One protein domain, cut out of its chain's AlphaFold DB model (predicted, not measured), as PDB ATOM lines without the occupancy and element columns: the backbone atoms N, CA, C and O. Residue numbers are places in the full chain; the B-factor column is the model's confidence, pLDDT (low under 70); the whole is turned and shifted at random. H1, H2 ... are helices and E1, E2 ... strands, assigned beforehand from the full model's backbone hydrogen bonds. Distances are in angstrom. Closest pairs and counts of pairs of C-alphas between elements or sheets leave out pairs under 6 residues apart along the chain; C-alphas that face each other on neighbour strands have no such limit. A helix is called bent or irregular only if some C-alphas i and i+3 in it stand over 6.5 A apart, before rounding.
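AT A GLANCE: This is residues 645 to 850 of the 861 residues of an uncharacterized protein of Syphacia muris (UniProt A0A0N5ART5). One twisted sheet of seven strands forms a wall, with H3 lying along one face of it and the bent helix H2 packed on the same face towards the E1 edge. H4 packs on residues 739 to 743 of H3 and is not on the sheet, the small hairpin of E3 and E4 packs on H2a and H4, H1 lies out at one end, and the short H5 only grazes the sheet. The printed part has 206 residues with five named helices and nine named strands, in the order E1 E2 H1 E3 E4 H2 E5 H3 E6 H4 E7 E8 E9 H5; the class is mixed, helices and strands. The large sheet runs E1 E2 E5 E6 E7 E8 E9 and is mixed, parallel from E2 to E8 with an antiparallel strand at each edge. The whole is compact and rounded, with a radius of gyration of the C-alphas of 16.1 A and spans of 48 by 40 by 32 A.

IN THESE COORDINATES: In the large sheet E1 is residues 645 to 650, 16.8 A long, beginning at C-alpha 645 at (243.994, 18.723, -60.108). E2 is residues 655 to 660, 16.6 A; E5 721 to 726, 16.9 A; E6 752 to 757, 17.0 A; E7 778 to 783, 16.6 A; E8 805 to 808, 9.6 A; and E9 819 to 821. H3, residues 729 to 743, is 21.6 A long and begins at C-alpha 729 at (237.484, 26.660, -64.450). H2, residues 692 to 716, was assigned as one helix by its hydrogen bonds but is bent: C-alphas 704 and 707 are 7.9 A apart. Its arms are H2a, residues 692 to 704, 17.3 A, and H2b, residues 707 to 716, 14.3 A, at a steep tilt of 51 degrees. H4 is residues 765 to 774, 14.2 A. E3 is residues 681 to 683 and E4 residues 689 to 691. H1, residues 668 to 677, 14.8 A, is irregular, with C-alphas 672 and 675 7.5 A apart. H5, residues 839 to 843, ends at C-alpha 843 at (230.534, 20.697, -72.718).

HOW THE PARTS SIT: E1 and E2 form an antiparallel hairpin, with N 648 and O 657 at 2.8 A. The parallel pairs E2 and E5, with N 656 and O 721 at 2.9 A, E5 and E6, with N 753 and O 722 at 2.8 A, E6 and E7, with N 781 and O 756 at 2.8 A, and E7 and E8, with N 806 and O 780 at 2.9 A, follow. The hairpin E8 and E9 is antiparallel, with N 807 and O 819 at 2.9 A. H2a, H2b and H3 on one face of this sheet make two layers, helices over strands. H3, at a height over the sheet of 7.5 A, is over E5 and, only just, E6, on which 3 of its C-alphas fall. It runs along the strands, at 6 degrees to E5 on the local plane. The units E5, H3, E6 and E6, H4, E7 are strand-helix-strand units, two parallel neighbour strands with a helix between, with right-handed crossovers. H2b is over E2 at a height of 9.0 A. H2a touches H3 at a steep tilt of 69 degrees, only just short of about perpendicular; the closest C-alphas, of Tyr 698 and Phe 733, are 4.7 A apart. H3 touches H4 with residues 739 to 743 alone, closest at the C-alphas of Lys 739 and His 771, 5.8 A. The hairpin E3 and E4 is antiparallel, with N 682 and O 690 at 2.8 A; the closest C-alphas of E4 and H4, of Ser 689 and Phe 767, are 5.4 A apart. H1 is not on the large sheet. Every O i to N i+4 pair is within hydrogen-bond range in H2a, H2b, H3 and H4; H1 has 2 of 6, with 2 of 7 O i to N i+3 pairs, and H5 0 of 1, with 1 of 2.

THE WHOLE: The C-alphas farthest apart, of Lys 716 and Val 835, are 48.3 A apart. The printed part has no cut. The long links are E7 to E8, residues 784 to 804, and E9 to H5, residues 822 to 838. The mean pLDDT of the printed part is 72.4, and 76 residues are under 70, among them 659 to 680 and 833 to 850.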
ATOM      1  N   GLY A 645     243.015  18.740 -59.032       50.88
ATOM      2  CA  GLY A 645     243.994  18.723 -60.108       50.88
ATOM      3  C   GLY A 645     245.162  17.847 -59.698       50.88
ATOM      4  O   GLY A 645     245.323  17.545 -58.517       50.88
ATOM      5  N   TYR A 646     245.916  17.347 -60.666       57.72
ATOM      6  CA  TYR A 646     246.850  16.259 -60.425       57.72
ATOM      7  C   TYR A 646     247.877  16.098 -61.578       57.72
ATOM      8  O   TYR A 646     247.697  16.635 -62.671       57.72
ATOM      9  N   THR A 647     248.951  15.335 -61.344       56.28
ATOM     10  CA  THR A 647     249.981  14.968 -62.339       56.28
ATOM     11  C   THR A 647     249.985  13.479 -62.708       56.28
ATOM     12  O   THR A 647     249.974  12.651 -61.808       56.28
ATOM     13  N   ALA A 648     250.090  13.123 -63.994       52.84
ATOM     14  CA  ALA A 648     250.354  11.768 -64.516       52.84
ATOM     15  C   ALA A 648     251.707  11.686 -65.252       52.84
ATOM     16  O   ALA A 648     252.376  12.699 -65.467       52.84
ATOM     17  N   VAL A 649     252.082  10.477 -65.693       57.31
ATOM     18  CA  VAL A 649     253.184  10.230 -66.641       57.31
ATOM     19  C   VAL A 649     252.775   9.189 -67.683       57.31
ATOM     20  O   VAL A 649     252.329   8.103 -67.326       57.31
ATOM     21  N   SER A 650     253.010   9.483 -68.964       56.31
ATOM     22  CA  SER A 650     252.918   8.514 -70.057       56.31
ATOM     23  C   SER A 650     254.318   8.142 -70.526       56.31
ATOM     24  O   SER A 650     255.072   8.970 -71.037       56.31
ATOM     25  N   THR A 651     254.675   6.872 -70.356       71.62
ATOM     26  CA  THR A 651     255.966   6.324 -70.793       71.62
ATOM     27  C   THR A 651     256.004   6.005 -72.287       71.62
ATOM     28  O   THR A 651     257.101   5.913 -72.841       71.62
ATOM     29  N   MET A 652     254.842   5.875 -72.943       61.81
ATOM     30  CA  MET A 652     254.743   5.666 -74.394       61.81
ATOM     31  C   MET A 652     255.040   6.967 -75.148       61.81
ATOM     32  O   MET A 652     256.016   7.014 -75.896       61.81
ATOM     33  N   GLU A 653     254.317   8.051 -74.832       66.12
ATOM     34  CA  GLU A 653     254.536   9.357 -75.489       66.12
ATOM     35  C   GLU A 653     255.734  10.124 -74.928       66.12
ATOM     36  O   GLU A 653     256.162  11.127 -75.491       66.12
ATOM     37  N   LYS A 654     256.289   9.644 -73.808       81.00
ATOM     38  CA  LYS A 654     257.357  10.298 -73.045       81.00
ATOM     39  C   LYS A 654     256.944  11.692 -72.574       81.00
ATOM     40  O   LYS A 654     257.602  12.688 -72.874       81.00
ATOM     41  N   ALA A 655     255.877  11.735 -71.782       67.38
ATOM     42  CA  ALA A 655     255.308  12.968 -71.262       67.38
ATOM     43  C   ALA A 655     254.952  12.904 -69.775       67.38
ATOM     44  O   ALA A 655     254.508  11.875 -69.266       67.38
ATOM     45  N   ILE A 656     255.116  14.036 -69.094       75.06
ATOM     46  CA  ILE A 656     254.599  14.324 -67.751       75.06
ATOM     47  C   ILE A 656     253.404  15.263 -67.922       75.06
ATOM     48  O   ILE A 656     253.455  16.162 -68.755       75.06
ATOM     49  N   ILE A 657     252.322  15.042 -67.176       69.06
ATOM     50  CA  ILE A 657     250.984  15.478 -67.597       69.06
ATOM     51  C   ILE A 657     250.247  16.133 -66.398       69.06
ATOM     52  O   ILE A 657     249.770  15.407 -65.535       69.06
ATOM     53  N   LEU A 658     250.178  17.475 -66.305       72.06
ATOM     54  CA  LEU A 658     249.598  18.276 -65.190       72.06
ATOM     55  C   LEU A 658     248.196  18.875 -65.489       72.06
ATOM     56  O   LEU A 658     248.121  19.853 -66.240       72.06
ATOM     57  N   CYS A 659     247.114  18.369 -64.873       59.38
ATOM     58  CA  CYS A 659     245.729  18.827 -65.130       59.38
ATOM     59  C   CYS A 659     245.030  19.451 -63.930       59.38
ATOM     60  O   CYS A 659     245.326  19.134 -62.779       59.38
ATOM     61  N   PHE A 660     243.996  20.232 -64.233       64.50
ATOM     62  CA  PHE A 660     243.027  20.782 -63.299       64.50
ATOM     63  C   PHE A 660     241.597  20.507 -63.798       64.50
ATOM     64  O   PHE A 660     241.277  20.717 -64.971       64.50
ATOM     65  N   ARG A 661     240.734  20.031 -62.899       59.78
ATOM     66  CA  ARG A 661     239.322  19.707 -63.146       59.78
ATOM     67  C   ARG A 661     238.474  20.984 -63.176       59.78
ATOM     68  O   ARG A 661     238.703  21.898 -62.385       59.78
ATOM     69  N   GLY A 662     237.489  21.023 -64.072       54.38
ATOM     70  CA  GLY A 662     236.466  22.070 -64.118       54.38
ATOM     71  C   GLY A 662     235.376  21.932 -63.046       54.38
ATOM     72  O   GLY A 662     235.385  21.008 -62.233       54.38
ATOM     73  N   THR A 663     234.440  22.875 -63.083       55.56
ATOM     74  CA  THR A 663     233.183  22.922 -62.314       55.56
ATOM     75  C   THR A 663     232.286  21.714 -62.655       55.56
ATOM     76  O   THR A 663     232.315  21.231 -63.786       55.56
ATOM     77  N   VAL A 664     231.524  21.190 -61.689       46.22
ATOM     78  CA  VAL A 664     230.688  19.967 -61.788       46.22
ATOM     79  C   VAL A 664     229.296  20.170 -61.152       46.22
ATOM     80  O   VAL A 664     228.708  19.250 -60.591       46.22
ATOM     81  N   GLY A 665     228.743  21.377 -61.281       42.84
ATOM     82  CA  GLY A 665     227.394  21.732 -60.836       42.84
ATOM     83  C   GLY A 665     226.619  22.534 -61.886       42.84
ATOM     84  O   GLY A 665     227.200  23.033 -62.848       42.84
ATOM     85  N   ASN A 666     225.299  22.666 -61.702       38.59
ATOM     86  CA  ASN A 666     224.406  23.302 -62.681       38.59
ATOM     87  C   ASN A 666     224.852  24.728 -63.050       38.59
ATOM     88  O   ASN A 666     224.796  25.661 -62.246       38.59
ATOM     89  N   GLU A 667     225.234  24.886 -64.316       49.50
ATOM     90  CA  GLU A 667     226.104  25.956 -64.813       49.50
ATOM     91  C   GLU A 667     225.459  27.363 -64.842       49.50
ATOM     92  O   GLU A 667     226.123  28.364 -65.101       49.50
ATOM     93  N   GLN A 668     224.174  27.481 -64.491       31.77
ATOM     94  CA  GLN A 668     223.438  28.751 -64.420       31.77
ATOM     95  C   GLN A 668     224.053  29.753 -63.413       31.77
ATOM     96  O   GLN A 668     224.021  30.962 -63.637       31.77
ATOM     97  N   LEU A 669     224.636  29.251 -62.315       35.53
ATOM     98  CA  LEU A 669     225.178  30.056 -61.207       35.53
ATOM     99  C   LEU A 669     226.418  30.886 -61.578       35.53
ATOM    100  O   LEU A 669     226.654  31.931 -60.966       35.53
ATOM    101  N   LEU A 670     227.199  30.449 -62.572       40.22
ATOM    102  CA  LEU A 670     228.440  31.115 -62.987       40.22
ATOM    103  C   LEU A 670     228.174  32.546 -63.484       40.22
ATOM    104  O   LEU A 670     228.822  33.482 -63.012       40.22
ATOM    105  N   ILE A 671     227.153  32.718 -64.330       38.16
ATOM    106  CA  ILE A 671     226.814  33.994 -64.987       38.16
ATOM    107  C   ILE A 671     226.186  35.006 -64.013       38.16
ATOM    108  O   ILE A 671     226.372  36.217 -64.153       38.16
ATOM    109  N   GLU A 672     225.472  34.540 -62.986       32.44
ATOM    110  CA  GLU A 672     224.821  35.427 -62.010       32.44
ATOM    111  C   GLU A 672     225.758  35.824 -60.848       32.44
ATOM    112  O   GLU A 672     225.693  36.955 -60.359       32.44
ATOM    113  N   ALA A 673     226.704  34.959 -60.453       39.09
ATOM    114  CA  ALA A 673     227.736  35.269 -59.450       39.09
ATOM    115  C   ALA A 673     228.940  36.068 -60.012       39.09
ATOM    116  O   ALA A 673     229.701  36.703 -59.266       39.09
ATOM    117  N   GLU A 674     229.107  36.048 -61.334       47.00
ATOM    118  CA  GLU A 674     230.292  36.435 -62.107       47.00
ATOM    119  C   GLU A 674     230.909  37.787 -61.716       47.00
ATOM    120  O   GLU A 674     232.084  37.886 -61.346       47.00
ATOM    121  N   TYR A 675     230.101  38.851 -61.721       43.09
ATOM    122  CA  TYR A 675     230.570  40.218 -61.476       43.09
ATOM    123  C   TYR A 675     231.135  40.439 -60.070       43.09
ATOM    124  O   TYR A 675     231.729  41.488 -59.815       43.09
ATOM    125  N   SER A 676     230.920  39.527 -59.125       41.59
ATOM    126  CA  SER A 676     231.482  39.599 -57.771       41.59
ATOM    127  C   SER A 676     232.835  38.902 -57.689       41.59
ATOM    128  O   SER A 676     233.773  39.459 -57.116       41.59
ATOM    129  N   LEU A 677     232.951  37.730 -58.316       48.50
ATOM    130  CA  LEU A 677     234.147  36.887 -58.306       48.50
ATOM    131  C   LEU A 677     235.293  37.527 -59.099       48.50
ATOM    132  O   LEU A 677     236.423  37.600 -58.617       48.50
ATOM    133  N   PHE A 678     234.988  38.103 -60.264       55.00
ATOM    134  CA  PHE A 678     235.987  38.737 -61.129       55.00
ATOM    135  C   PHE A 678     236.384  40.161 -60.701       55.00
ATOM    136  O   PHE A 678     237.293  40.741 -61.291       55.00
ATOM    137  N   LYS A 679     235.781  40.748 -59.655       61.00
ATOM    138  CA  LYS A 679     236.108  42.124 -59.210       61.00
ATOM    139  C   LYS A 679     237.521  42.309 -58.660       61.00
ATOM    140  O   LYS A 679     238.003  43.439 -58.624       61.00
ATOM    141  N   LYS A 680     238.162  41.240 -58.189       64.44
ATOM    142  CA  LYS A 680     239.533  41.273 -57.671       64.44
ATOM    143  C   LYS A 680     240.447  40.495 -58.605       64.44
ATOM    144  O   LYS A 680     240.092  39.402 -59.034       64.44
ATOM    145  N   LYS A 681     241.625  41.058 -58.863       78.19
ATOM    146  CA  LYS A 681     242.739  40.391 -59.535       78.19
ATOM    147  C   LYS A 681     243.920  40.287 -58.572       78.19
ATOM    148  O   LYS A 681     244.090  41.178 -57.741       78.19
ATOM    149  N   GLU A 682     244.714  39.236 -58.705       81.38
ATOM    150  CA  GLU A 682     245.939  38.982 -57.943       81.38
ATOM    151  C   GLU A 682     247.127  38.850 -58.913       81.38
ATOM    152  O   GLU A 682     246.996  38.169 -59.937       81.38
ATOM    153  N   PRO A 683     248.272  39.509 -58.653       87.50
ATOM    154  CA  PRO A 683     249.415  39.520 -59.562       87.50
ATOM    155  C   PRO A 683     250.032  38.122 -59.710       87.50
ATOM    156  O   PRO A 683     250.315  37.456 -58.717       87.50
ATOM    157  N   VAL A 684     250.296  37.689 -60.945       84.50
ATOM    158  CA  VAL A 684     250.908  36.387 -61.249       84.50
ATOM    159  C   VAL A 684     252.357  36.563 -61.687       84.50
ATOM    160  O   VAL A 684     252.714  37.481 -62.432       84.50
ATOM    161  N   VAL A 685     253.208  35.641 -61.239       78.00
ATOM    162  CA  VAL A 685     254.629  35.623 -61.592       78.00
ATOM    163  C   VAL A 685     254.818  35.574 -63.118       78.00
ATOM    164  O   VAL A 685     254.042  34.964 -63.858       78.00
ATOM    165  N   GLY A 686     255.826  36.294 -63.608       73.62
ATOM    166  CA  GLY A 686     256.018  36.552 -65.038       73.62
ATOM    167  C   GLY A 686     255.352  37.836 -65.556       73.62
ATOM    168  O   GLY A 686     255.855  38.392 -66.527       73.62
ATOM    169  N   GLY A 687     254.302  38.353 -64.901       80.69
ATOM    170  CA  GLY A 687     253.717  39.674 -65.185       80.69
ATOM    171  C   GLY A 687     252.184  39.722 -65.122       80.69
ATOM    172  O   GLY A 687     251.517  38.708 -65.327       80.69
ATOM    173  N   GLY A 688     251.628  40.911 -64.873       89.56
ATOM    174  CA  GLY A 688     250.182  41.147 -64.763       89.56
ATOM    175  C   GLY A 688     249.482  40.356 -63.657       89.56
ATOM    176  O   GLY A 688     250.132  39.813 -62.766       89.56
ATOM    177  N   SER A 689     248.154  40.280 -63.718       89.56
ATOM    178  CA  SER A 689     247.284  39.760 -62.656       89.56
ATOM    179  C   SER A 689     246.155  38.870 -63.183       89.56
ATOM    180  O   SER A 689     245.478  39.223 -64.143       89.56
ATOM    181  N   ALA A 690     245.898  37.738 -62.526       86.31
ATOM    182  CA  ALA A 690     244.770  36.845 -62.814       86.31
ATOM    183  C   ALA A 690     243.566  37.142 -61.905       86.31
ATOM    184  O   ALA A 690     243.723  37.778 -60.868       86.31
ATOM    185  N   SER A 691     242.366  36.670 -62.253       81.31
ATOM    186  CA  SER A 691     241.187  36.706 -61.376       81.31
ATOM    187  C   SER A 691     241.512  36.095 -60.026       81.31
ATOM    188  O   SER A 691     242.045  34.990 -59.982       81.31
ATOM    189  N   LYS A 692     241.139  36.762 -58.928       67.25
ATOM    190  CA  LYS A 692     241.359  36.231 -57.579       67.25
ATOM    191  C   LYS A 692     240.717  34.854 -57.402       67.25
ATOM    192  O   LYS A 692     241.328  33.981 -56.807       67.25
ATOM    193  N   TYR A 693     239.532  34.643 -57.971       65.44
ATOM    194  CA  TYR A 693     238.848  33.351 -57.923       65.44
ATOM    195  C   TYR A 693     239.670  32.237 -58.597       65.44
ATOM    196  O   TYR A 693     239.895  31.184 -58.003       65.44
ATOM    197  N   PHE A 694     240.197  32.492 -59.802       70.50
ATOM    198  CA  PHE A 694     241.040  31.515 -60.501       70.50
ATOM    199  C   PHE A 694     242.432  31.373 -59.879       70.50
ATOM    200  O   PHE A 694     242.981  30.276 -59.863       70.50
ATOM    201  N   TYR A 695     242.987  32.462 -59.349       73.81
ATOM    202  CA  TYR A 695     244.263  32.497 -58.646       73.81
ATOM    203  C   TYR A 695     244.205  31.660 -57.368       73.81
ATOM    204  O   TYR A 695     245.014  30.752 -57.207       73.81
ATOM    205  N   ASP A 696     243.238  31.925 -56.487       56.03
ATOM    206  CA  ASP A 696     243.089  31.227 -55.209       56.03
ATOM    207  C   ASP A 696     242.819  29.731 -55.446       56.03
ATOM    208  O   ASP A 696     243.460  28.891 -54.818       56.03
ATOM    209  N   GLY A 697     241.956  29.385 -56.411       54.75
ATOM    210  CA  GLY A 697     241.678  27.995 -56.786       54.75
ATOM    211  C   GLY A 697     242.894  27.260 -57.367       54.75
ATOM    212  O   GLY A 697     243.224  26.160 -56.919       54.75
ATOM    213  N   TYR A 698     243.620  27.883 -58.303       74.75
ATOM    214  CA  TYR A 698     244.870  27.329 -58.829       74.75
ATOM    215  C   TYR A 698     245.919  27.158 -57.731       74.75
ATOM    216  O   TYR A 698     246.476  26.071 -57.600       74.75
ATOM    217  N   TYR A 699     246.196  28.196 -56.935       69.12
ATOM    218  CA  TYR A 699     247.240  28.138 -55.915       69.12
ATOM    219  C   TYR A 699     246.882  27.187 -54.771       69.12
ATOM    220  O   TYR A 699     247.791  26.538 -54.258       69.12
ATOM    221  N   ALA A 700     245.601  27.006 -54.431       49.53
ATOM    222  CA  ALA A 700     245.161  25.968 -53.496       49.53
ATOM    223  C   ALA A 700     245.514  24.558 -54.004       49.53
ATOM    224  O   ALA A 700     246.125  23.776 -53.278       49.53
ATOM    225  N   VAL A 701     245.218  24.245 -55.270       49.97
ATOM    226  CA  VAL A 701     245.552  22.939 -55.868       49.97
ATOM    227  C   VAL A 701     247.068  22.790 -56.094       49.97
ATOM    228  O   VAL A 701     247.642  21.731 -55.843       49.97
ATOM    229  N   TRP A 702     247.751  23.855 -56.517       66.62
ATOM    230  CA  TRP A 702     249.190  23.877 -56.803       66.62
ATOM    231  C   TRP A 702     250.055  23.729 -55.545       66.62
ATOM    232  O   TRP A 702     251.012  22.949 -55.543       66.62
ATOM    233  N   ALA A 703     249.705  24.446 -54.471       53.12
ATOM    234  CA  ALA A 703     250.348  24.342 -53.163       53.12
ATOM    235  C   ALA A 703     249.897  23.097 -52.380       53.12
ATOM    236  O   ALA A 703     250.674  22.586 -51.577       53.12
ATOM    237  N   GLY A 704     248.715  22.541 -52.681       48.97
ATOM    238  CA  GLY A 704     248.183  21.278 -52.147       48.97
ATOM    239  C   GLY A 704     248.965  20.007 -52.524       48.97
ATOM    240  O   GLY A 704     248.417  18.911 -52.484       48.97
ATOM    241  N   GLY A 705     250.241  20.138 -52.902       46.66
ATOM    242  CA  GLY A 705     251.165  19.050 -53.241       46.66
ATOM    243  C   GLY A 705     251.537  18.975 -54.723       46.66
ATOM    244  O   GLY A 705     252.583  18.420 -55.068       46.66
ATOM    245  N   LEU A 706     250.742  19.586 -55.604       61.16
ATOM    246  CA  LEU A 706     250.848  19.374 -57.045       61.16
ATOM    247  C   LEU A 706     252.129  19.952 -57.678       61.16
ATOM    248  O   LEU A 706     252.725  19.307 -58.544       61.16
ATOM    249  N   LYS A 707     252.619  21.110 -57.203       79.31
ATOM    250  CA  LYS A 707     253.933  21.660 -57.604       79.31
ATOM    251  C   LYS A 707     255.070  20.686 -57.273       79.31
ATOM    252  O   LYS A 707     255.978  20.482 -58.079       79.31
ATOM    253  N   THR A 708     255.024  20.091 -56.082       67.19
ATOM    254  CA  THR A 708     256.075  19.209 -55.556       67.19
ATOM    255  C   THR A 708     256.129  17.889 -56.316       67.19
ATOM    256  O   THR A 708     257.222  17.446 -56.678       67.19
ATOM    257  N   GLU A 709     254.971  17.292 -56.614       68.56
ATOM    258  CA  GLU A 709     254.918  16.063 -57.409       68.56
ATOM    259  C   GLU A 709     255.388  16.317 -58.844       68.56
ATOM    260  O   GLU A 709     256.260  15.604 -59.339       68.56
ATOM    261  N   LEU A 710     254.951  17.409 -59.480       75.69
ATOM    262  CA  LEU A 710     255.439  17.774 -60.810       75.69
ATOM    263  C   LEU A 710     256.974  17.892 -60.864       75.69
ATOM    264  O   LEU A 710     257.609  17.320 -61.750       75.69
ATOM    265  N   LEU A 711     257.583  18.602 -59.909       83.25
ATOM    266  CA  LEU A 711     259.042  18.747 -59.814       83.25
ATOM    267  C   LEU A 711     259.755  17.395 -59.622       83.25
ATOM    268  O   LEU A 711     260.851  17.188 -60.152       83.25
ATOM    269  N   SER A 712     259.130  16.463 -58.894       77.75
ATOM    270  CA  SER A 712     259.604  15.083 -58.741       77.75
ATOM    271  C   SER A 712     259.613  14.348 -60.086       77.75
ATOM    272  O   SER A 712     260.638  13.788 -60.487       77.75
ATOM    273  N   LEU A 713     258.508  14.420 -60.833       69.62
ATOM    274  CA  LEU A 713     258.342  13.756 -62.128       69.62
ATOM    275  C   LEU A 713     259.280  14.332 -63.202       69.62
ATOM    276  O   LEU A 713     259.940  13.557 -63.895       69.62
ATOM    277  N   ILE A 714     259.441  15.660 -63.272       87.75
ATOM    278  CA  ILE A 714     260.407  16.348 -64.158       87.75
ATOM    279  C   ILE A 714     261.824  15.802 -63.952       87.75
ATOM    280  O   ILE A 714     262.543  15.513 -64.910       87.75
ATOM    281  N   LYS A 715     262.228  15.621 -62.690       86.19
ATOM    282  CA  LYS A 715     263.546  15.081 -62.344       86.19
ATOM    283  C   LYS A 715     263.670  13.579 -62.633       86.19
ATOM    284  O   LYS A 715     264.768  13.112 -62.933       86.19
ATOM    285  N   LYS A 716     262.573  12.827 -62.512       82.75
ATOM    286  CA  LYS A 716     262.516  11.366 -62.687       82.75
ATOM    287  C   LYS A 716     262.504  10.938 -64.158       82.75
ATOM    288  O   LYS A 716     263.082   9.900 -64.473       82.75
ATOM    289  N   TYR A 717     261.917  11.741 -65.047       81.94
ATOM    290  CA  TYR A 717     261.797  11.450 -66.480       81.94
ATOM    291  C   TYR A 717     262.502  12.514 -67.347       81.94
ATOM    292  O   TYR A 717     261.861  13.245 -68.106       81.94
ATOM    293  N   PRO A 718     263.842  12.633 -67.258       85.62
ATOM    294  CA  PRO A 718     264.584  13.653 -67.987       85.62
ATOM    295  C   PRO A 718     264.440  13.474 -69.502       85.62
ATOM    296  O   PRO A 718     264.645  12.390 -70.051       85.62
ATOM    297  N   GLY A 719     264.132  14.572 -70.189       82.56
ATOM    298  CA  GLY A 719     263.994  14.609 -71.644       82.56
ATOM    299  C   GLY A 719     262.582  14.345 -72.171       82.56
ATOM    300  O   GLY A 719     262.377  14.588 -73.362       82.56
ATOM    301  N   TYR A 720     261.643  13.932 -71.312       87.31
ATOM    302  CA  TYR A 720     260.207  13.894 -71.609       87.31
ATOM    303  C   TYR A 720     259.683  15.318 -71.872       87.31
ATOM    304  O   TYR A 720     260.375  16.301 -71.587       87.31
ATOM    305  N   GLU A 721     258.486  15.439 -72.436       84.75
ATOM    306  CA  GLU A 721     257.760  16.711 -72.514       84.75
ATOM    307  C   GLU A 721     256.959  16.978 -71.231       84.75
ATOM    308  O   GLU A 721     256.644  16.050 -70.480       84.75
ATOM    309  N   LEU A 722     256.625  18.249 -70.983       87.56
ATOM    310  CA  LEU A 722     255.666  18.637 -69.953       87.56
ATOM    311  C   LEU A 722     254.422  19.199 -70.616       87.56
ATOM    312  O   LEU A 722     254.444  20.208 -71.317       87.56
ATOM    313  N   TRP A 723     253.329  18.524 -70.347       82.06
ATOM    314  CA  TRP A 723     252.006  18.817 -70.832       82.06
ATOM    315  C   TRP A 723     251.228  19.512 -69.701       82.06
ATOM    316  O   TRP A 723     251.323  19.097 -68.542       82.06
ATOM    317  N   VAL A 724     250.455  20.559 -70.013       81.94
ATOM    318  CA  VAL A 724     249.563  21.259 -69.059       81.94
ATOM    319  C   VAL A 724     248.166  21.432 -69.672       81.94
ATOM    320  O   VAL A 724     248.071  21.969 -70.776       81.94
ATOM    321  N   THR A 725     247.102  20.975 -68.991       71.56
ATOM    322  CA  THR A 725     245.713  21.069 -69.497       71.56
ATOM    323  C   THR A 725     244.635  21.283 -68.434       71.56
ATOM    324  O   THR A 725     244.886  21.220 -67.232       71.56
ATOM    325  N   GLY A 726     243.423  21.565 -68.900       68.81
ATOM    326  CA  GLY A 726     242.212  21.706 -68.104       68.81
ATOM    327  C   GLY A 726     241.027  22.147 -68.968       68.81
ATOM    328  O   GLY A 726     241.208  22.623 -70.093       68.81
ATOM    329  N   HIS A 727     239.818  22.003 -68.428       69.25
ATOM    330  CA  HIS A 727     238.562  22.461 -69.040       69.25
ATOM    331  C   HIS A 727     237.830  23.443 -68.114       69.25
ATOM    332  O   HIS A 727     237.902  23.302 -66.890       69.25
ATOM    333  N   SER A 728     237.150  24.445 -68.681       71.75
ATOM    334  CA  SER A 728     236.338  25.426 -67.944       71.75
ATOM    335  C   SER A 728     237.141  26.149 -66.844       71.75
ATOM    336  O   SER A 728     238.226  26.671 -67.106       71.75
ATOM    337  N   MET A 729     236.691  26.157 -65.585       70.44
ATOM    338  CA  MET A 729     237.484  26.660 -64.450       70.44
ATOM    339  C   MET A 729     238.885  26.011 -64.356       70.44
ATOM    340  O   MET A 729     239.867  26.690 -64.054       70.44
ATOM    341  N   GLY A 730     239.008  24.721 -64.681       64.75
ATOM    342  CA  GLY A 730     240.289  24.013 -64.722       64.75
ATOM    343  C   GLY A 730     241.216  24.517 -65.834       64.75
ATOM    344  O   GLY A 730     242.430  24.570 -65.648       64.75
ATOM    345  N   ALA A 731     240.667  24.980 -66.963       73.12
ATOM    346  CA  ALA A 731     241.452  25.636 -68.009       73.12
ATOM    347  C   ALA A 731     242.089  26.941 -67.507       73.12
ATOM    348  O   ALA A 731     243.258  27.209 -67.795       73.12
ATOM    349  N   ALA A 732     241.367  27.718 -66.693       81.38
ATOM    350  CA  ALA A 732     241.932  28.915 -66.078       81.38
ATOM    351  C   ALA A 732     243.117  28.572 -65.159       81.38
ATOM    352  O   ALA A 732     244.161  29.225 -65.230       81.38
ATOM    353  N   PHE A 733     243.001  27.512 -64.350       79.56
ATOM    354  CA  PHE A 733     244.097  27.065 -63.485       79.56
ATOM    355  C   PHE A 733     245.300  26.577 -64.306       79.56
ATOM    356  O   PHE A 733     246.435  26.930 -63.995       79.56
ATOM    357  N   ALA A 734     245.066  25.837 -65.393       81.00
ATOM    358  CA  ALA A 734     246.099  25.357 -66.312       81.00
ATOM    359  C   ALA A 734     246.887  26.499 -66.988       81.00
ATOM    360  O   ALA A 734     248.108  26.411 -67.141       81.00
ATOM    361  N   THR A 735     246.219  27.599 -67.340       91.06
ATOM    362  CA  THR A 735     246.852  28.814 -67.881       91.06
ATOM    363  C   THR A 735     247.713  29.538 -66.847       91.06
ATOM    364  O   THR A 735     248.837  29.940 -67.160       91.06
ATOM    365  N   ILE A 736     247.261  29.657 -65.592       89.75
ATOM    366  CA  ILE A 736     248.119  30.195 -64.520       89.75
ATOM    367  C   ILE A 736     249.308  29.244 -64.283       89.75
ATOM    368  O   ILE A 736     250.449  29.704 -64.193       89.75
ATOM    369  N   ALA A 737     249.079  27.926 -64.293       90.31
ATOM    370  CA  ALA A 737     250.107  26.906 -64.102       90.31
ATOM    371  C   ALA A 737     251.231  26.977 -65.139       90.31
ATOM    372  O   ALA A 737     252.397  27.125 -64.771       90.31
ATOM    373  N   ALA A 738     250.903  26.911 -66.433       89.50
ATOM    374  CA  ALA A 738     251.900  26.954 -67.500       89.50
ATOM    375  C   ALA A 738     252.732  28.242 -67.448       89.50
ATOM    376  O   ALA A 738     253.947  28.207 -67.649       89.50
ATOM    377  N   LYS A 739     252.101  29.371 -67.105       92.81
ATOM    378  CA  LYS A 739     252.792  30.648 -66.944       92.81
ATOM    379  C   LYS A 739     253.785  30.638 -65.793       92.81
ATOM    380  O   LYS A 739     254.925  31.042 -65.993       92.81
ATOM    381  N   VAL A 740     253.370  30.166 -64.615       90.62
ATOM    382  CA  VAL A 740     254.242  30.033 -63.436       90.62
ATOM    383  C   VAL A 740     255.424  29.117 -63.758       90.62
ATOM    384  O   VAL A 740     256.563  29.464 -63.457       90.62
ATOM    385  N   ILE A 741     255.180  27.997 -64.446       92.94
ATOM    386  CA  ILE A 741     256.222  27.042 -64.854       92.94
ATOM    387  C   ILE A 741     257.247  27.696 -65.796       92.94
ATOM    388  O   ILE A 741     258.451  27.541 -65.580       92.94
ATOM    389  N   ALA A 742     256.797  28.444 -66.808       88.62
ATOM    390  CA  ALA A 742     257.678  29.144 -67.745       88.62
ATOM    391  C   ALA A 742     258.431  30.316 -67.086       88.62
ATOM    392  O   ALA A 742     259.646  30.437 -67.234       88.62
ATOM    393  N   ALA A 743     257.728  31.155 -66.320       88.12
ATOM    394  CA  ALA A 743     258.280  32.326 -65.637       88.12
ATOM    395  C   ALA A 743     259.341  31.960 -64.589       88.12
ATOM    396  O   ALA A 743     260.395  32.591 -64.533       88.12
ATOM    397  N   GLU A 744     259.088  30.930 -63.775       87.12
ATOM    398  CA  GLU A 744     260.045  30.425 -62.781       87.12
ATOM    399  C   GLU A 744     261.120  29.513 -63.405       87.12
ATOM    400  O   GLU A 744     261.997  29.025 -62.694       87.12
ATOM    401  N   SER A 745     261.086  29.282 -64.728       88.62
ATOM    402  CA  SER A 745     261.985  28.357 -65.443       88.62
ATOM    403  C   SER A 745     261.998  26.937 -64.846       88.62
ATOM    404  O   SER A 745     263.019  26.249 -64.863       88.62
ATOM    405  N   ILE A 746     260.850  26.489 -64.320       88.12
ATOM    406  CA  ILE A 746     260.651  25.157 -63.718       88.12
ATOM    407  C   ILE A 746     260.846  24.047 -64.755       88.12
ATOM    408  O   ILE A 746     261.332  22.962 -64.429       88.12
ATOM    409  N   PHE A 747     260.466  24.315 -66.005       91.56
ATOM    410  CA  PHE A 747     260.619  23.389 -67.116       91.56
ATOM    411  C   PHE A 747     261.071  24.134 -68.379       91.56
ATOM    412  O   PHE A 747     260.679  25.291 -68.553       91.56
ATOM    413  N   PRO A 748     261.869  23.512 -69.271       88.12
ATOM    414  CA  PRO A 748     262.279  24.154 -70.514       88.12
ATOM    415  C   PRO A 748     261.060  24.486 -71.381       88.12
ATOM    416  O   PRO A 748     260.269  23.602 -71.724       88.12
ATOM    417  N   VAL A 749     260.892  25.770 -71.713       85.81
ATOM    418  CA  VAL A 749     259.703  26.277 -72.420       85.81
ATOM    419  C   VAL A 749     259.551  25.677 -73.817       85.81
ATOM    420  O   VAL A 749     258.440  25.599 -74.331       85.81
ATOM    421  N   GLU A 750     260.642  25.179 -74.403       84.88
ATOM    422  CA  GLU A 750     260.641  24.483 -75.687       84.88
ATOM    423  C   GLU A 750     260.024  23.073 -75.643       84.88
ATOM    424  O   GLU A 750     259.764  22.480 -76.686       84.88
ATOM    425  N   LYS A 751     259.777  22.537 -74.441       85.00
ATOM    426  CA  LYS A 751     259.111  21.244 -74.198       85.00
ATOM    427  C   LYS A 751     257.841  21.361 -73.351       85.00
ATOM    428  O   LYS A 751     257.260  20.342 -72.979       85.00
ATOM    429  N   LEU A 752     257.444  22.586 -73.011       88.88
ATOM    430  CA  LEU A 752     256.248  22.889 -72.238       88.88
ATOM    431  C   LEU A 752     255.090  23.170 -73.195       88.88
ATOM    432  O   LEU A 752     255.077  24.210 -73.846       88.88
ATOM    433  N   LYS A 753     254.117  22.261 -73.262       81.56
ATOM    434  CA  LYS A 753     252.924  22.389 -74.106       81.56
ATOM    435  C   LYS A 753     251.690  22.657 -73.242       81.56
ATOM    436  O   LYS A 753     251.244  21.758 -72.529       81.56
ATOM    437  N   LYS A 754     251.122  23.870 -73.316       91.06
ATOM    438  CA  LYS A 754     249.798  24.170 -72.741       91.06
ATOM    439  C   LYS A 754     248.707  24.104 -73.805       91.06
ATOM    440  O   LYS A 754     248.777  24.816 -74.810       91.06
ATOM    441  N   ILE A 755     247.683  23.306 -73.531       76.00
ATOM    442  CA  ILE A 755     246.415  23.240 -74.266       76.00
ATOM    443  C   ILE A 755     245.297  23.366 -73.238       76.00
ATOM    444  O   ILE A 755     245.439  22.866 -72.136       76.00
ATOM    445  N   THR A 756     244.203  24.041 -73.558       82.56
ATOM    446  CA  THR A 756     243.048  24.190 -72.658       82.56
ATOM    447  C   THR A 756     241.742  24.201 -73.436       82.56
ATOM    448  O   THR A 756     241.737  24.527 -74.623       82.56
ATOM    449  N   TYR A 757     240.638  23.888 -72.758       73.50
ATOM    450  CA  TYR A 757     239.302  23.796 -73.351       73.50
ATOM    451  C   TYR A 757     238.313  24.716 -72.636       73.50
ATOM    452  O   TYR A 757     238.247  24.714 -71.408       73.50
ATOM    453  N   GLY A 758     237.551  25.506 -73.391       70.81
ATOM    454  CA  GLY A 758     236.517  26.392 -72.842       70.81
ATOM    455  C   GLY A 758     237.063  27.391 -71.822       70.81
ATOM    456  O   GLY A 758     236.448  27.642 -70.791       70.81
ATOM    457  N   GLU A 759     238.275  27.896 -72.063       84.38
ATOM    458  CA  GLU A 759     238.998  28.740 -71.113       84.38
ATOM    459  C   GLU A 759     238.349  30.128 -70.966       84.38
ATOM    460  O   GLU A 759     238.261  30.835 -71.971       84.38
ATOM    461  N   PRO A 760     237.962  30.563 -69.750       84.50
ATOM    462  CA  PRO A 760     237.509  31.931 -69.476       84.50
ATOM    463  C   PRO A 760     238.676  32.931 -69.427       84.50
ATOM    464  O   PRO A 760     239.830  32.546 -69.256       84.50
ATOM    465  N   ARG A 761     238.407  34.239 -69.531       86.88
ATOM    466  CA  ARG A 761     239.443  35.288 -69.449       86.88
ATOM    467  C   ARG A 761     240.117  35.278 -68.080       86.88
ATOM    468  O   ARG A 761     239.580  35.771 -67.088       86.88
ATOM    469  N   VAL A 762     241.329  34.735 -68.041       89.25
ATOM    470  CA  VAL A 762     242.025  34.436 -66.787       89.25
ATOM    471  C   VAL A 762     242.532  35.688 -66.071       89.25
ATOM    472  O   VAL A 762     242.493  35.720 -64.844       89.25
ATOM    473  N   GLY A 763     242.993  36.720 -66.789       85.25
ATOM    474  CA  GLY A 763     243.686  37.866 -66.187       85.25
ATOM    475  C   GLY A 763     243.645  39.167 -66.985       85.25
ATOM    476  O   GLY A 763     242.867  39.295 -67.925       85.25
ATOM    477  N   ASP A 764     244.436  40.153 -66.552       87.88
ATOM    478  CA  ASP A 764     244.598  41.456 -67.204       87.88
ATOM    479  C   ASP A 764     245.421  41.432 -68.506       87.88
ATOM    480  O   ASP A 764     245.955  40.396 -68.911       87.88
ATOM    481  N   ASP A 765     245.504  42.567 -69.204       84.62
ATOM    482  CA  ASP A 765     246.279  42.649 -70.445       84.62
ATOM    483  C   ASP A 765     247.784  42.435 -70.227       84.62
ATOM    484  O   ASP A 765     248.457  41.794 -71.040       84.62
ATOM    485  N   ASP A 766     248.320  42.899 -69.097       85.62
ATOM    486  CA  ASP A 766     249.692  42.598 -68.687       85.62
ATOM    487  C   ASP A 766     249.874  41.089 -68.452       85.62
ATOM    488  O   ASP A 766     250.922  40.521 -68.795       85.62
ATOM    489  N   PHE A 767     248.851  40.401 -67.928       92.00
ATOM    490  CA  PHE A 767     248.860  38.961 -67.708       92.00
ATOM    491  C   PHE A 767     248.880  38.226 -69.041       92.00
ATOM    492  O   PHE A 767     249.725  37.345 -69.226       92.00
ATOM    493  N   ALA A 768     248.004  38.606 -69.970       87.69
ATOM    494  CA  ALA A 768     247.969  38.067 -71.320       87.69
ATOM    495  C   ALA A 768     249.289  38.328 -72.067       87.69
ATOM    496  O   ALA A 768     249.853  37.417 -72.667       87.69
ATOM    497  N   THR A 769     249.843  39.540 -71.967       83.88
ATOM    498  CA  THR A 769     251.089  39.941 -72.642       83.88
ATOM    499  C   THR A 769     252.306  39.176 -72.152       83.88
ATOM    500  O   THR A 769     253.094  38.678 -72.957       83.88
ATOM    501  N   SER A 770     252.458  39.028 -70.840       84.62
ATOM    502  CA  SER A 770     253.552  38.233 -70.279       84.62
ATOM    503  C   SER A 770     253.362  36.731 -70.513       84.62
ATOM    504  O   SER A 770     254.334  36.046 -70.825       84.62
ATOM    505  N   HIS A 771     252.129  36.214 -70.453       90.69
ATOM    506  CA  HIS A 771     251.823  34.830 -70.835       90.69
ATOM    507  C   HIS A 771     252.211  34.561 -72.300       90.69
ATOM    508  O   HIS A 771     252.826  33.539 -72.610       90.69
ATOM    509  N   ASP A 772     251.925  35.510 -73.197       84.50
ATOM    510  CA  ASP A 772     252.272  35.412 -74.613       84.50
ATOM    511  C   ASP A 772     253.775  35.343 -74.867       84.50
ATOM    512  O   ASP A 772     254.200  34.579 -75.736       84.50
ATOM    513  N   ALA A 773     254.554  36.140 -74.135       82.62
ATOM    514  CA  ALA A 773     256.001  36.230 -74.290       82.62
ATOM    515  C   ALA A 773     256.752  35.030 -73.687       82.62
ATOM    516  O   ALA A 773     257.817  34.670 -74.184       82.62
ATOM    517  N   LEU A 774     256.215  34.427 -72.620       83.88
ATOM    518  CA  LEU A 774     256.864  33.343 -71.876       83.88
ATOM    519  C   LEU A 774     256.633  31.957 -72.480       83.88
ATOM    520  O   LEU A 774     257.532  31.119 -72.453       83.88
ATOM    521  N   LEU A 775     255.431  31.700 -72.998       83.56
ATOM    522  CA  LEU A 775     255.051  30.391 -73.519       83.56
ATOM    523  C   LEU A 775     255.038  30.413 -75.049       83.56
ATOM    524  O   LEU A 775     254.181  31.082 -75.634       83.56
ATOM    525  N   PRO A 776     255.919  29.665 -75.735       76.75
ATOM    526  CA  PRO A 776     255.806  29.514 -77.180       76.75
ATOM    527  C   PRO A 776     254.560  28.684 -77.540       76.75
ATOM    528  O   PRO A 776     253.867  29.010 -78.501       76.75
ATOM    529  N   TYR A 777     254.224  27.692 -76.707       77.19
ATOM    530  CA  TYR A 777     253.150  26.729 -76.920       77.19
ATOM    531  C   TYR A 777     252.013  26.896 -75.904       77.19
ATOM    532  O   TYR A 777     252.107  26.469 -74.750       77.19
ATOM    533  N   LYS A 778     250.933  27.552 -76.328       87.56
ATOM    534  CA  LYS A 778     249.882  28.047 -75.427       87.56
ATOM    535  C   LYS A 778     248.539  28.195 -76.137       87.56
ATOM    536  O   LYS A 778     248.039  29.304 -76.296       87.56
ATOM    537  N   TYR A 779     247.966  27.092 -76.583       80.44
ATOM    538  CA  TYR A 779     246.686  27.142 -77.284       80.44
ATOM    539  C   TYR A 779     245.522  27.099 -76.297       80.44
ATOM    540  O   TYR A 779     245.548  26.331 -75.334       80.44
ATOM    541  N   ARG A 780     244.497  27.914 -76.551       90.12
ATOM    542  CA  ARG A 780     243.152  27.720 -75.995       90.12
ATOM    543  C   ARG A 780     242.239  27.238 -77.117       90.12
ATOM    544  O   ARG A 780     242.230  27.835 -78.191       90.12
ATOM    545  N   VAL A 781     241.519  26.147 -76.891       77.81
ATOM    546  CA  VAL A 781     240.598  25.554 -77.862       77.81
ATOM    547  C   VAL A 781     239.174  25.943 -77.480       77.81
ATOM    548  O   VAL A 781     238.731  25.739 -76.345       77.81
ATOM    549  N   THR A 782     238.443  26.500 -78.438       83.94
ATOM    550  CA  THR A 782     237.078  26.998 -78.248       83.94
ATOM    551  C   THR A 782     236.167  26.389 -79.308       83.94
ATOM    552  O   THR A 782     236.487  26.429 -80.496       83.94
ATOM    553  N   HIS A 783     235.052  25.807 -78.870       81.25
ATOM    554  CA  HIS A 783     234.083  25.140 -79.732       81.25
ATOM    555  C   HIS A 783     232.886  26.059 -80.013       81.25
ATOM    556  O   HIS A 783     232.316  26.640 -79.092       81.25
ATOM    557  N   GLU A 784     232.554  26.216 -81.295       81.44
ATOM    558  CA  GLU A 784     231.415  26.949 -81.855       81.44
ATOM    559  C   GLU A 784     231.057  28.240 -81.084       81.44
ATOM    560  O   GLU A 784     231.764  29.245 -81.225       81.44
ATOM    561  N   ARG A 785     229.984  28.235 -80.281       78.19
ATOM    562  CA  ARG A 785     229.474  29.388 -79.523       78.19
ATOM    563  C   ARG A 785     229.659  29.249 -78.007       78.19
ATOM    564  O   ARG A 785     228.919  29.892 -77.263       78.19
ATOM    565  N   ASP A 786     230.618  28.445 -77.539       72.25
ATOM    566  CA  ASP A 786     230.953  28.301 -76.112       72.25
ATOM    567  C   ASP A 786     231.044  29.674 -75.422       72.25
ATOM    568  O   ASP A 786     231.840  30.534 -75.800       72.25
ATOM    569  N   LEU A 787     230.208  29.877 -74.402       66.50
ATOM    570  CA  LEU A 787     230.092  31.142 -73.680       66.50
ATOM    571  C   LEU A 787     231.200  31.400 -72.657       66.50
ATOM    572  O   LEU A 787     231.437  32.560 -72.325       66.50
ATOM    573  N   VAL A 788     231.864  30.374 -72.119       73.12
ATOM    574  CA  VAL A 788     232.793  30.548 -70.989       73.12
ATOM    575  C   VAL A 788     234.039  31.346 -71.396       73.12
ATOM    576  O   VAL A 788     234.427  32.244 -70.650       73.12
ATOM    577  N   PRO A 789     234.592  31.207 -72.616       81.75
ATOM    578  CA  PRO A 789     235.567  32.153 -73.163       81.75
ATOM    579  C   PRO A 789     235.096  33.611 -73.266       81.75
ATOM    580  O   PRO A 789     235.924  34.514 -73.400       81.75
ATOM    581  N   HIS A 790     233.797  33.895 -73.168       75.75
ATOM    582  CA  HIS A 790     233.272  35.261 -73.144       75.75
ATOM    583  C   HIS A 790     233.169  35.842 -71.723       75.75
ATOM    584  O   HIS A 790     232.858  37.028 -71.593       75.75
ATOM    585  N   VAL A 791     233.526  35.063 -70.696       65.56
ATOM    586  CA  VAL A 791     233.471  35.395 -69.266       65.56
ATOM    587  C   VAL A 791     234.872  35.633 -68.680       65.56
ATOM    588  O   VAL A 791     235.784  34.866 -68.976       65.56
ATOM    589  N   PRO A 792     235.067  36.633 -67.796       66.25
ATOM    590  CA  PRO A 792     234.253  37.842 -67.681       66.25
ATOM    591  C   PRO A 792     234.200  38.618 -69.013       66.25
ATOM    592  O   PRO A 792     235.085  38.447 -69.859       66.25
ATOM    593  N   PRO A 793     233.202  39.502 -69.210       71.69
ATOM    594  CA  PRO A 793     233.042  40.254 -70.451       71.69
ATOM    595  C   PRO A 793     234.288  41.044 -70.854       71.69
ATOM    596  O   PRO A 793     234.983  41.621 -70.016       71.69
ATOM    597  N   LYS A 794     234.540  41.119 -72.162       63.12
ATOM    598  CA  LYS A 794     235.607  41.944 -72.735       63.12
ATOM    599  C   LYS A 794     235.473  43.395 -72.251       63.12
ATOM    600  O   LYS A 794     234.368  43.930 -72.198       63.12
ATOM    601  N   ASP A 795     236.598  44.002 -71.883       64.00
ATOM    602  CA  ASP A 795     236.717  45.328 -71.251       64.00
ATOM    603  C   ASP A 795     236.222  45.425 -69.783       64.00
ATOM    604  O   ASP A 795     236.414  46.463 -69.141       64.00
ATOM    605  N   PHE A 796     235.660  44.366 -69.176       66.75
ATOM    606  CA  PHE A 796     235.387  44.355 -67.732       66.75
ATOM    607  C   PHE A 796     236.708  44.368 -66.959       66.75
ATOM    608  O   PHE A 796     237.499  43.443 -67.094       66.75
ATOM    609  N   LEU A 797     236.963  45.414 -66.162       71.69
ATOM    610  CA  LEU A 797     238.174  45.582 -65.333       71.69
ATOM    611  C   LEU A 797     239.507  45.262 -66.049       71.69
ATOM    612  O   LEU A 797     240.456  44.830 -65.397       71.69
ATOM    613  N   ASP A 798     239.574  45.464 -67.369       78.69
ATOM    614  CA  ASP A 798     240.694  45.076 -68.244       78.69
ATOM    615  C   ASP A 798     240.994  43.558 -68.283       78.69
ATOM    616  O   ASP A 798     242.143  43.159 -68.303       78.69
ATOM    617  N   TYR A 799     240.019  42.644 -68.193       81.31
ATOM    618  CA  TYR A 799     240.297  41.219 -68.470       81.31
ATOM    619  C   TYR A 799     240.489  40.961 -69.972       81.31
ATOM    620  O   TYR A 799     239.661  41.390 -70.781       81.31
ATOM    621  N   LYS A 800     241.537  40.209 -70.336       84.44
ATOM    622  CA  LYS A 800     241.840  39.791 -71.715       84.44
ATOM    623  C   LYS A 800     242.386  38.358 -71.772       84.44
ATOM    624  O   LYS A 800     243.076  37.895 -70.865       84.44
ATOM    625  N   HIS A 801     242.101  37.664 -72.869       89.38
ATOM    626  CA  HIS A 801     242.704  36.374 -73.216       89.38
ATOM    627  C   HIS A 801     244.177  36.481 -73.592       89.38
ATOM    628  O   HIS A 801     244.611  37.499 -74.120       89.38
ATOM    629  N   HIS A 802     244.936  35.396 -73.429       89.56
ATOM    630  CA  HIS A 802     246.221  35.244 -74.119       89.56
ATOM    631  C   HIS A 802     246.012  34.892 -75.613       89.56
ATOM    632  O   HIS A 802     244.906  34.572 -76.054       89.56
ATOM    633  N   ARG A 803     247.073  34.968 -76.422       75.94
ATOM    634  CA  ARG A 803     247.058  34.651 -77.864       75.94
ATOM    635  C   ARG A 803     246.957  33.158 -78.147       75.94
ATOM    636  O   ARG A 803     247.343  32.342 -77.318       75.94
ATOM    637  N   TYR A 804     246.584  32.871 -79.392       76.81
ATOM    638  CA  TYR A 804     246.491  31.547 -80.005       76.81
ATOM    639  C   TYR A 804     245.253  30.790 -79.539       76.81
ATOM    640  O   TYR A 804     245.278  29.837 -78.763       76.81
ATOM    641  N   GLU A 805     244.141  31.277 -80.069       85.62
ATOM    642  CA  GLU A 805     242.874  30.576 -80.100       85.62
ATOM    643  C   GLU A 805     242.862  29.590 -81.265       85.62
ATOM    644  O   GLU A 805     243.157  29.977 -82.394       85.62
ATOM    645  N   VAL A 806     242.494  28.339 -80.994       79.56
ATOM    646  CA  VAL A 806     242.073  27.374 -82.011       79.56
ATOM    647  C   VAL A 806     240.559  27.279 -81.913       79.56
ATOM    648  O   VAL A 806     240.023  26.758 -80.934       79.56
ATOM    649  N   TRP A 807     239.869  27.840 -82.898       86.75
ATOM    650  CA  TRP A 807     238.416  27.902 -82.925       86.75
ATOM    651  C   TRP A 807     237.869  26.956 -83.991       86.75
ATOM    652  O   TRP A 807     238.268  27.025 -85.157       86.75
ATOM    653  N   TYR A 808     236.966  26.074 -83.574       77.94
ATOM    654  CA  TYR A 808     236.257  25.137 -84.441       77.94
ATOM    655  C   TYR A 808     234.805  25.593 -84.564       77.94
ATOM    656  O   TYR A 808     234.122  25.722 -83.551       77.94
ATOM    657  N   ASP A 809     234.327  25.822 -85.784       82.19
ATOM    658  CA  ASP A 809     232.948  26.242 -86.078       82.19
ATOM    659  C   ASP A 809     232.092  25.108 -86.656       82.19
ATOM    660  O   ASP A 809     231.205  25.303 -87.488       82.19
ATOM    661  N   ASN A 810     232.418  23.905 -86.197       79.50
ATOM    662  CA  ASN A 810     231.934  22.606 -86.627       79.50
ATOM    663  C   ASN A 810     232.034  21.613 -85.455       79.50
ATOM    664  O   ASN A 810     232.535  21.958 -84.387       79.50
ATOM    665  N   ASP A 811     231.602  20.370 -85.678       72.06
ATOM    666  CA  ASP A 811     231.473  19.313 -84.661       72.06
ATOM    667  C   ASP A 811     232.791  18.784 -84.053       72.06
ATOM    668  O   ASP A 811     232.764  17.887 -83.203       72.06
ATOM    669  N   MET A 812     233.943  19.328 -84.465       72.25
ATOM    670  CA  MET A 812     235.279  18.906 -84.042       72.25
ATOM    671  C   MET A 812     235.587  17.420 -84.315       72.25
ATOM    672  O   MET A 812     236.430  16.831 -83.635       72.25
ATOM    673  N   SER A 813     234.920  16.788 -85.284       71.31
ATOM    674  CA  SER A 813     235.245  15.420 -85.706       71.31
ATOM    675  C   SER A 813     236.672  15.313 -86.258       71.31
ATOM    676  O   SER A 813     237.223  16.284 -86.781       71.31
ATOM    677  N   GLU A 814     237.293  14.136 -86.124       65.81
ATOM    678  CA  GLU A 814     238.696  13.911 -86.499       65.81
ATOM    679  C   GLU A 814     238.965  14.329 -87.959       65.81
ATOM    680  O   GLU A 814     238.363  13.807 -88.898       65.81
ATOM    681  N   GLY A 815     239.877  15.289 -88.147       64.25
ATOM    682  CA  GLY A 815     240.199  15.868 -89.457       64.25
ATOM    683  C   GLY A 815     239.352  17.076 -89.883       64.25
ATOM    684  O   GLY A 815     239.556  17.573 -90.992       64.25
ATOM    685  N   SER A 816     238.445  17.575 -89.036       70.81
ATOM    686  CA  SER A 816     237.700  18.819 -89.282       70.81
ATOM    687  C   SER A 816     238.608  20.049 -89.384       70.81
ATOM    688  O   SER A 816     239.619  20.164 -88.686       70.81
ATOM    689  N   GLU A 817     238.232  20.993 -90.252       70.50
ATOM    690  CA  GLU A 817     238.947  22.264 -90.411       70.50
ATOM    691  C   GLU A 817     238.776  23.161 -89.171       70.50
ATOM    692  O   GLU A 817     237.759  23.114 -88.481       70.50
ATOM    693  N   TYR A 818     239.773  24.001 -88.888       78.94
ATOM    694  CA  TYR A 818     239.754  24.931 -87.757       78.94
ATOM    695  C   TYR A 818     240.456  26.244 -88.098       78.94
ATOM    696  O   TYR A 818     241.323  26.309 -88.976       78.94
ATOM    697  N   VAL A 819     240.110  27.304 -87.368       76.88
ATOM    698  CA  VAL A 819     240.699  28.637 -87.519       76.88
ATOM    699  C   VAL A 819     241.639  28.912 -86.350       76.88
ATOM    700  O   VAL A 819     241.231  28.868 -85.192       76.88
ATOM    701  N   VAL A 820     242.902  29.239 -86.641       76.88
ATOM    702  CA  VAL A 820     243.860  29.689 -85.619       76.88
ATOM    703  C   VAL A 820     243.905  31.216 -85.596       76.88
ATOM    704  O   VAL A 820     244.460  31.838 -86.503       76.88
ATOM    705  N   CYS A 821     243.354  31.835 -84.551       76.69
ATOM    706  CA  CYS A 821     243.407  33.285 -84.375       76.69
ATOM    707  C   CYS A 821     244.663  33.726 -83.613       76.69
ATOM    708  O   CYS A 821     244.929  33.329 -82.474       76.69
ATOM    709  N   LEU A 822     245.441  34.598 -84.262       71.06
ATOM    710  CA  LEU A 822     246.751  35.059 -83.785       71.06
ATOM    711  C   LEU A 822     246.661  36.220 -82.776       71.06
ATOM    712  O   LEU A 822     247.613  36.495 -82.036       71.06
ATOM    713  N   ALA A 823     245.525  36.920 -82.738       70.31
ATOM    714  CA  ALA A 823     245.235  37.974 -81.771       70.31
ATOM    715  C   ALA A 823     244.416  37.450 -80.579       70.31
ATOM    716  O   ALA A 823     243.612  36.537 -80.719       70.31
ATOM    717  N   ARG A 824     244.622  38.061 -79.403       74.19
ATOM    718  CA  ARG A 824     243.993  37.684 -78.119       74.19
ATOM    719  C   ARG A 824     242.469  37.601 -78.189       74.19
ATOM    720  O   ARG A 824     241.857  36.651 -77.710       74.19
ATOM    721  N   GLU A 825     241.879  38.630 -78.790       78.19
ATOM    722  CA  GLU A 825     240.442  38.897 -78.778       78.19
ATOM    723  C   GLU A 825     239.919  39.157 -80.204       78.19
ATOM    724  O   GLU A 825     239.264  40.176 -80.473       78.19
ATOM    725  N   ASP A 826     240.312  38.279 -81.132       73.19
ATOM    726  CA  ASP A 826     240.079  38.415 -82.569       73.19
ATOM    727  C   ASP A 826     238.607  38.200 -82.958       73.19
ATOM    728  O   ASP A 826     238.012  37.164 -82.676       73.19
ATOM    729  N   LYS A 827     238.020  39.166 -83.673       75.75
ATOM    730  CA  LYS A 827     236.624  39.100 -84.140       75.75
ATOM    731  C   LYS A 827     236.405  38.155 -85.333       75.75
ATOM    732  O   LYS A 827     235.306  38.145 -85.881       75.75
ATOM    733  N   SER A 828     237.427  37.419 -85.771       70.88
ATOM    734  CA  SER A 828     237.298  36.339 -86.758       70.88
ATOM    735  C   SER A 828     237.102  34.941 -86.148       70.88
ATOM    736  O   SER A 828     236.599  34.072 -86.857       70.88
ATOM    737  N   CYS A 829     237.400  34.747 -84.855       79.31
ATOM    738  CA  CYS A 829     237.110  33.514 -84.102       79.31
ATOM    739  C   CYS A 829     235.908  33.705 -83.150       79.31
ATOM    740  O   CYS A 829     235.028  34.516 -83.455       79.31
ATOM    741  N   SER A 830     235.839  32.984 -82.019       81.25
ATOM    742  CA  SER A 830     234.699  32.969 -81.075       81.25
ATOM    743  C   SER A 830     234.143  34.357 -80.744       81.25
ATOM    744  O   SER A 830     232.939  34.576 -80.809       81.25
ATOM    745  N   ASN A 831     235.020  35.343 -80.532       74.69
ATOM    746  CA  ASN A 831     234.714  36.760 -80.289       74.69
ATOM    747  C   ASN A 831     233.902  37.477 -81.399       74.69
ATOM    748  O   ASN A 831     233.579  38.663 -81.253       74.69
ATOM    749  N   LYS A 832     233.558  36.804 -82.507       74.00
ATOM    750  CA  LYS A 832     232.509  37.240 -83.443       74.00
ATOM    751  C   LYS A 832     231.098  37.101 -82.850       74.00
ATOM    752  O   LYS A 832     230.208  37.874 -83.206       74.00
ATOM    753  N   HIS A 833     230.909  36.162 -81.925       67.00
ATOM    754  CA  HIS A 833     229.690  35.949 -81.153       67.00
ATOM    755  C   HIS A 833     229.713  36.837 -79.897       67.00
ATOM    756  O   HIS A 833     230.671  36.843 -79.130       67.00
ATOM    757  N   LEU A 834     228.672  37.657 -79.716       52.97
ATOM    758  CA  LEU A 834     228.573  38.630 -78.608       52.97
ATOM    759  C   LEU A 834     227.261  38.540 -77.813       52.97
ATOM    760  O   LEU A 834     227.142  39.176 -76.771       52.97
ATOM    761  N   VAL A 835     226.269  37.814 -78.334       46.38
ATOM    762  CA  VAL A 835     224.902  37.710 -77.776       46.38
ATOM    763  C   VAL A 835     224.241  36.348 -78.016       46.38
ATOM    764  O   VAL A 835     223.261  36.033 -77.354       46.38
ATOM    765  N   ASP A 836     224.756  35.560 -78.961       56.03
ATOM    766  CA  ASP A 836     224.293  34.208 -79.282       56.03
ATOM    767  C   ASP A 836     225.405  33.241 -78.869       56.03
ATOM    768  O   ASP A 836     226.360  33.040 -79.621       56.03
ATOM    769  N   LEU A 837     225.327  32.770 -77.621       67.19
ATOM    770  CA  LEU A 837     226.316  31.925 -76.947       67.19
ATOM    771  C   LEU A 837     225.627  30.676 -76.361       67.19
ATOM    772  O   LEU A 837     224.437  30.722 -76.041       67.19
ATOM    773  N   SER A 838     226.356  29.569 -76.214       57.62
ATOM    774  CA  SER A 838     225.810  28.228 -75.967       57.62
ATOM    775  C   SER A 838     226.512  27.490 -74.819       57.62
ATOM    776  O   SER A 838     227.725  27.289 -74.841       57.62
ATOM    777  N   TRP A 839     225.727  27.023 -73.836       61.78
ATOM    778  CA  TRP A 839     226.184  26.086 -72.791       61.78
ATOM    779  C   TRP A 839     226.411  24.667 -73.329       61.78
ATOM    780  O   TRP A 839     227.161  23.895 -72.739       61.78
ATOM    781  N   SER A 840     225.758  24.296 -74.438       63.75
ATOM    782  CA  SER A 840     225.934  22.967 -75.034       63.75
ATOM    783  C   SER A 840     227.345  22.820 -75.594       63.75
ATOM    784  O   SER A 840     228.018  21.820 -75.351       63.75
ATOM    785  N   ASP A 841     227.810  23.851 -76.294       69.00
ATOM    786  CA  ASP A 841     229.082  23.859 -77.010       69.00
ATOM    787  C   ASP A 841     230.253  23.844 -76.010       69.00
ATOM    788  O   ASP A 841     231.261  23.192 -76.264       69.00
ATOM    789  N   HIS A 842     230.067  24.440 -74.820       67.56
ATOM    790  CA  HIS A 842     231.026  24.402 -73.708       67.56
ATOM    791  C   HIS A 842     231.345  22.988 -73.196       67.56
ATOM    792  O   HIS A 842     232.448  22.735 -72.707       67.56
ATOM    793  N   ARG A 843     230.393  22.052 -73.282       62.19
ATOM    794  CA  ARG A 843     230.534  20.697 -72.718       62.19
ATOM    795  C   ARG A 843     230.878  19.615 -73.744       62.19
ATOM    796  O   ARG A 843     231.168  18.483 -73.355       62.19
ATOM    797  N   HIS A 844     230.890  19.961 -75.031       65.12
ATOM    798  CA  HIS A 844     231.234  19.057 -76.129       65.12
ATOM    799  C   HIS A 844     232.561  19.472 -76.764       65.12
ATOM    800  O   HIS A 844     232.680  20.589 -77.250       65.12
ATOM    801  N   TYR A 845     233.545  18.575 -76.790       61.84
ATOM    802  CA  TYR A 845     234.861  18.821 -77.378       61.84
ATOM    803  C   TYR A 845     235.347  17.569 -78.121       61.84
ATOM    804  O   TYR A 845     235.350  16.470 -77.569       61.84
ATOM    805  N   PHE A 846     235.756  17.726 -79.385       60.28
ATOM    806  CA  PHE A 846     236.177  16.629 -80.274       60.28
ATOM    807  C   PHE A 846     235.163  15.476 -80.377       60.28
ATOM    808  O   PHE A 846     235.523  14.316 -80.197       60.28
ATOM    809  N   THR A 847     233.882  15.780 -80.619       60.66
ATOM    810  CA  THR A 847     232.737  14.832 -80.608       60.66
ATOM    811  C   THR A 847     232.448  14.111 -79.280       60.66
ATOM    812  O   THR A 847     231.518  13.307 -79.216       60.66
ATOM    813  N   TYR A 848     233.177  14.414 -78.202       55.03
ATOM    814  CA  TYR A 848     232.958  13.836 -76.875       55.03
ATOM    815  C   TYR A 848     232.252  14.817 -75.942       55.03
ATOM    816  O   TYR A 848     232.601  15.996 -75.891       55.03
ATOM    817  N   PHE A 849     231.313  14.314 -75.139       57.03
ATOM    818  CA  PHE A 849     230.787  15.040 -73.988       57.03
ATOM    819  C   PHE A 849     231.729  14.840 -72.796       57.03
ATOM    820  O   PHE A 849     232.046  13.707 -72.426       57.03
ATOM    821  N   ILE A 850     232.215  15.931 -72.202       51.00
ATOM    822  CA  ILE A 850     233.283  15.871 -71.186       51.00
ATOM    823  C   ILE A 850     232.812  15.166 -69.902       51.00
ATOM    824  O   ILE A 850     233.603  14.510 -69.225       51.00
TER     825      ILE A 850